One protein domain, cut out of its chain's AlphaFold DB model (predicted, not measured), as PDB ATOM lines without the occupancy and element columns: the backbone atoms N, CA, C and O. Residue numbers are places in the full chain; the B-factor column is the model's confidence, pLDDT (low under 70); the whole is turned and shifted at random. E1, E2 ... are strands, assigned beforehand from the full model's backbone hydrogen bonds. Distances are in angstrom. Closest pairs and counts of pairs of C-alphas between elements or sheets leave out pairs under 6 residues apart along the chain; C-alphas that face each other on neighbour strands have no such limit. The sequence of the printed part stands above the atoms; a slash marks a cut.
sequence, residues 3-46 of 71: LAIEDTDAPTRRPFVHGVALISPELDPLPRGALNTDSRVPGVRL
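AT A GLANCE: This is residues 3 to 46 of the 71 residues of an uncharacterized protein of Streptomyces ipomoeae (UniProt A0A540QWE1). With little regular structure, the domain is a two-stranded hairpin, E1 then E2, extended by a wide loop, residues 24 to 46, that folds back beside the far end of E2. The 44 printed residues have no named helix; the class is all strand, with 13 residues in the antiparallel sheet E1 - E2. The whole is loose, radius of gyration of the C-alphas 12.3 A, and elongated, spanning 34 by 21 by 15 A.

HOW THE PARTS SIT: E1, residues 3 to 7, and E2, residues 16 to 23, form a hairpin, antiparallel at 172 degrees between directions. C-alphas 6 and 17 face each other at 4.4 A. N 3 and O 21 are 2.9 A apart and N 16 and O 7 2.8 A, both within hydrogen-bond range. Residues 44 to 45 pair antiparallel with residues 22 to 23 of E2.

IN THESE COORDINATES: E1 begins at C-alpha 3, (-54.196, 21.495, 166.539), and is 13.5 A long. E2 is 20.4 A long and ends at C-alpha 23, (-56.347, 26.582, 171.263).

THE WHOLE: The two farthest C-alphas, of Pro 11 and Glu 26, are 36.1 A apart. The link from E1 to E2 is short; the printed part has no cut. No printed residue is under 70 in pLDDT.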
ATOM      1  N   LEU A   3     -53.481  22.303 167.522       90.38
ATOM      2  CA  LEU A   3     -54.196  21.495 166.539       90.38
ATOM      3  C   LEU A   3     -53.553  21.710 165.167       90.38
ATOM      4  O   LEU A   3     -53.446  22.852 164.713       90.38
ATOM      5  N   ALA A   4     -53.144  20.623 164.519       90.69
ATOM      6  CA  ALA A   4     -52.640  20.616 163.150       90.69
ATOM      7  C   ALA A   4     -53.527  19.708 162.291       90.69
ATOM      8  O   ALA A   4     -53.886  18.612 162.718       90.69
ATOM      9  N   ILE A   5     -53.896  20.191 161.106       89.81
ATOM     10  CA  ILE A   5     -54.635  19.427 160.099       89.81
ATOM     11  C   ILE A   5     -53.684  19.229 158.927       89.81
ATOM     12  O   ILE A   5     -53.330  20.199 158.251       89.81
ATOM     13  N   GLU A   6     -53.253  17.990 158.722       91.19
ATOM     14  CA  GLU A   6     -52.258  17.614 157.720       91.19
ATOM     15  C   GLU A   6     -52.853  16.631 156.712       91.19
ATOM     16  O   GLU A   6     -53.646  15.764 157.075       91.19
ATOM     17  N   ASP A   7     -52.450  16.778 155.455       86.88
ATOM     18  CA  ASP A   7     -52.709  15.850 154.362       86.88
ATOM     19  C   ASP A   7     -51.384  15.188 153.965       86.88
ATOM     20  O   ASP A   7     -50.463  15.835 153.455       86.88
ATOM     21  N   THR A   8     -51.263  13.895 154.256       90.12
ATOM     22  CA  THR A   8     -50.082  13.085 153.932       90.12
ATOM     23  C   THR A   8     -50.085  12.566 152.498       90.12
ATOM     24  O   THR A   8     -49.034  12.144 152.019       90.12
ATOM     25  N   ASP A   9     -51.236  12.599 151.829       85.81
ATOM     26  CA  ASP A   9     -51.427  12.097 150.468       85.81
ATOM     27  C   ASP A   9     -51.199  13.196 149.419       85.81
ATOM     28  O   ASP A   9     -51.045  12.914 148.227       85.81
ATOM     29  N   ALA A  10     -51.128  14.457 149.859       84.56
ATOM     30  CA  ALA A  10     -50.746  15.581 149.024       84.56
ATOM     31  C   ALA A  10     -49.403  15.307 148.309       84.56
ATOM     32  O   ALA A  10     -48.426  14.899 148.946       84.56
ATOM     33  N   PRO A  11     -49.294  15.582 146.992       84.62
ATOM     34  CA  PRO A  11     -48.089  15.320 146.203       84.62
ATOM     35  C   PRO A  11     -47.003  16.386 146.442       84.62
ATOM     36  O   PRO A  11     -46.498  17.032 145.522       84.62
ATOM     37  N   THR A  12     -46.639  16.593 147.703       84.31
ATOM     38  CA  THR A  12     -45.617  17.525 148.176       84.31
ATOM     39  C   THR A  12     -44.469  16.763 148.838       84.31
ATOM     40  O   THR A  12     -44.593  15.613 149.239       84.31
ATOM     41  N   ARG A  13     -43.295  17.397 148.978       85.56
ATOM     42  CA  ARG A  13     -42.115  16.749 149.597       85.56
ATOM     43  C   ARG A  13     -42.286  16.419 151.092       85.56
ATOM     44  O   ARG A  13     -41.461  15.706 151.652       85.56
ATOM     45  N   ARG A  14     -43.284  17.012 151.747       88.25
ATOM     46  CA  ARG A  14     -43.686  16.827 153.153       88.25
ATOM     47  C   ARG A  14     -45.219  16.902 153.217       88.25
ATOM     48  O   ARG A  14     -45.766  17.522 152.301       88.25
ATOM     49  N   PRO A  15     -45.883  16.355 154.254       86.88
ATOM     50  CA  PRO A  15     -47.329  16.492 154.421       86.88
ATOM     51  C   PRO A  15     -47.779  17.949 154.298       86.88
ATOM     52  O   PRO A  15     -47.110  18.865 154.791       86.88
ATOM     53  N   PHE A  16     -48.885  18.167 153.599       85.94
ATOM     54  CA  PHE A  16     -49.423  19.498 153.386       85.94
ATOM     55  C   PHE A  16     -50.275  19.917 154.584       85.94
ATOM     56  O   PHE A  16     -51.214  19.235 154.978       85.94
ATOM     57  N   VAL A  17     -49.956  21.063 155.183       88.00
ATOM     58  CA  VAL A  17     -50.652  21.541 156.383       88.00
ATOM     59  C   VAL A  17     -51.809  22.457 155.979       88.00
ATOM     60  O   VAL A  17     -51.593  23.627 155.657       88.00
ATOM     61  N   HIS A  18     -53.039  21.946 156.044       85.50
ATOM     62  CA  HIS A  18     -54.276  22.674 155.728       85.50
ATOM     63  C   HIS A  18     -54.652  23.724 156.774       85.50
ATOM     64  O   HIS A  18     -55.350  24.688 156.467       85.50
ATOM     65  N   GLY A  19     -54.215  23.545 158.019       87.25
ATOM     66  CA  GLY A  19     -54.526  24.469 159.099       87.25
ATOM     67  C   GLY A  19     -53.701  24.192 160.345       87.25
ATOM     68  O   GLY A  19     -53.418  23.044 160.676       87.25
ATOM     69  N   VAL A  20     -53.332  25.265 161.040       90.44
ATOM     70  CA  VAL A  20     -52.689  25.210 162.353       90.44
ATOM     71  C   VAL A  20     -53.429  26.164 163.275       90.44
ATOM     72  O   VAL A  20     -53.681  27.311 162.899       90.44
ATOM     73  N   ALA A  21     -53.758  25.709 164.481       91.94
ATOM     74  CA  ALA A  21     -54.412  26.520 165.495       91.94
ATOM     75  C   ALA A  21     -53.800  26.296 166.878       91.94
ATOM     76  O   ALA A  21     -53.536  25.170 167.296       91.94
ATOM     77  N   LEU A  22     -53.607  27.390 167.608       93.12
ATOM     78  CA  LEU A  22     -53.336  27.365 169.040       93.12
ATOM     79  C   LEU A  22     -54.660  27.590 169.762       93.12
ATOM     80  O   LEU A  22     -55.303  28.619 169.550       93.12
ATOM     81  N   ILE A  23     -55.052  26.621 170.582       93.62
ATOM     82  CA  ILE A  23     -56.347  26.582 171.263       93.62
ATOM     83  C   ILE A  23     -56.106  26.594 172.771       93.62
ATOM     84  O   ILE A  23     -55.277  25.826 173.273       93.62
ATOM     85  N   SER A  24     -56.803  27.475 173.487       93.19
ATOM     86  CA  SER A  24     -56.824  27.489 174.952       93.19
ATOM     87  C   SER A  24     -57.336  26.140 175.459       93.19
ATOM     88  O   SER A  24     -58.372  25.692 174.977       93.19
ATOM     89  N   PRO A  25     -56.639  25.460 176.384       89.75
ATOM     90  CA  PRO A  25     -57.077  24.153 176.883       89.75
ATOM     91  C   PRO A  25     -58.441  24.191 177.590       89.75
ATOM     92  O   PRO A  25     -59.088  23.162 177.708       89.75
ATOM     93  N   GLU A  26     -58.892  25.363 178.031       91.50
ATOM     94  CA  GLU A  26     -60.200  25.584 178.649       91.50
ATOM     95  C   GLU A  26     -61.344  25.642 177.618       91.50
ATOM     96  O   GLU A  26     -62.514  25.648 177.998       91.50
ATOM     97  N   LEU A  27     -61.027  25.718 176.319       89.31
ATOM     98  CA  LEU A  27     -62.009  25.794 175.238       89.31
ATOM     99  C   LEU A  27     -62.413  24.386 174.778       89.31
ATOM    100  O   LEU A  27     -61.888  23.868 173.792       89.31
ATOM    101  N   ASP A  28     -63.368  23.798 175.497       87.94
ATOM    102  CA  ASP A  28     -63.959  22.492 175.201       87.94
ATOM    103  C   ASP A  28     -65.494  22.548 175.367       87.94
ATOM    104  O   ASP A  28     -65.975  22.821 176.471       87.94
ATOM    105  N   PRO A  29     -66.295  22.352 174.299       89.25
ATOM    106  CA  PRO A  29     -65.904  21.973 172.937       89.25
ATOM    107  C   PRO A  29     -65.421  23.151 172.074       89.25
ATOM    108  O   PRO A  29     -65.815  24.302 172.269       89.25
ATOM    109  N   LEU A  30     -64.635  22.848 171.032       89.38
ATOM    110  CA  LEU A  30     -64.275  23.821 169.996       89.38
ATOM    111  C   LEU A  30     -65.513  24.174 169.139       89.38
ATOM    112  O   LEU A  30     -66.070  23.285 168.486       89.38
ATOM    113  N   PRO A  31     -65.936  25.453 169.066       90.38
ATOM    114  CA  PRO A  31     -67.106  25.835 168.282       90.38
ATOM    115  C   PRO A  31     -66.921  25.589 166.781       90.38
ATOM    116  O   PRO A  31     -65.846  25.801 166.212       90.38
ATOM    117  N   ARG A  32     -68.004  25.218 166.092       89.44
ATOM    118  CA  ARG A  32     -67.998  25.106 164.628       89.44
ATOM    119  C   ARG A  32     -67.623  26.453 163.998       89.44
ATOM    120  O   ARG A  32     -68.147  27.492 164.385       89.44
ATOM    121  N   GLY A  33     -66.716  26.433 163.022       88.50
ATOM    122  CA  GLY A  33     -66.225  27.650 162.361       88.50
ATOM    123  C   GLY A  33     -65.181  28.437 163.164       88.50
ATOM    124  O   GLY A  33     -64.726  29.483 162.703       88.50
ATOM    125  N   ALA A  34     -64.735  27.943 164.326       89.38
ATOM    126  CA  ALA A  34     -63.646  28.555 165.093       89.38
ATOM    127  C   ALA A  34     -62.313  28.618 164.319       89.38
ATOM    128  O   ALA A  34     -61.461  29.445 164.625       89.38
ATOM    129  N   LEU A  35     -62.142  27.766 163.302       89.81
ATOM    130  CA  LEU A  35     -60.939  27.703 162.469       89.81
ATOM    131  C   LEU A  35     -61.045  28.509 161.165       89.81
ATOM    132  O   LEU A  35     -60.105  28.488 160.373       89.81
ATOM    133  N   ASN A  36     -62.154  29.214 160.926       89.06
ATOM    134  CA  ASN A  36     -62.272  30.093 159.763       89.06
ATOM    135  C   ASN A  36     -61.329  31.290 159.930       89.06
ATOM    136  O   ASN A  36     -61.188  31.816 161.031       89.06
ATOM    137  N   THR A  37     -60.733  31.764 158.837       84.75
ATOM    138  CA  THR A  37     -59.789  32.896 158.851       84.75
ATOM    139  C   THR A  37     -60.354  34.150 159.518       84.75
ATOM    140  O   THR A  37     -59.627  34.839 160.232       84.75
ATOM    141  N   ASP A  38     -61.649  34.409 159.335       85.19
ATOM    142  CA  ASP A  38     -62.336  35.585 159.883       85.19
ATOM    143  C   ASP A  38     -62.912  35.356 161.290       85.19
ATOM    144  O   ASP A  38     -63.514  36.255 161.884       85.19
ATOM    145  N   SER A  39     -62.735  34.153 161.841       84.50
ATOM    146  CA  SER A  39     -63.236  33.797 163.162       84.50
ATOM    147  C   SER A  39     -62.478  34.537 164.260       84.50
ATOM    148  O   SER A  39     -61.253  34.652 164.237       84.50
ATOM    149  N   ARG A  40     -63.218  35.030 165.257       86.25
ATOM    150  CA  ARG A  40     -62.672  35.766 166.410       86.25
ATOM    151  C   ARG A  40     -62.971  35.078 167.737       86.25
ATOM    152  O   ARG A  40     -63.137  35.750 168.752       86.25
ATOM    153  N   VAL A  41     -63.075  33.748 167.731       90.62
ATOM    154  CA  VAL A  41     -63.342  32.970 168.947       90.62
ATOM    155  C   VAL A  41     -62.221  33.214 169.969       90.62
ATOM    156  O   VAL A  41     -61.054  32.948 169.665       90.62
ATOM    157  N   PRO A  42     -62.537  33.725 171.174       91.38
ATOM    158  CA  PRO A  42     -61.543  33.908 172.224       91.38
ATOM    159  C   PRO A  42     -60.838  32.592 172.555       91.38
ATOM    160  O   PRO A  42     -61.458  31.533 172.590       91.38
ATOM    161  N   GLY A  43     -59.527  32.653 172.778       90.62
ATOM    162  CA  GLY A  43     -58.726  31.456 173.040       90.62
ATOM    163  C   GLY A  43     -58.334  30.663 171.788       90.62
ATOM    164  O   GLY A  43     -57.613  29.679 171.921       90.62
ATOM    165  N   VAL A  44     -58.722  31.097 170.582       91.94
ATOM    166  CA  VAL A  44     -58.248  30.531 169.311       91.94
ATOM    167  C   VAL A  44     -57.308  31.514 168.621       91.94
ATOM    168  O   VAL A  44     -57.638  32.676 168.394       91.94
ATOM    169  N   ARG A  45     -56.113  31.047 168.258       91.06
ATOM    170  CA  ARG A  45     -55.177  31.786 167.402       91.06
ATOM    171  C   ARG A  45     -54.822  30.943 166.193       91.06
ATOM    172  O   ARG A  45     -54.492  29.771 166.343       91.06
ATOM    173  N   LEU A  46     -54.813  31.565 165.016       89.81
ATOM    174  CA  LEU A  46     -54.553  30.902 163.738       89.81
ATOM    175  C   LEU A  46     -53.191  31.339 163.168       89.81
ATOM    176  O   LEU A  46     -53.097  32.375 162.492       89.81
TER     177      LEU A  46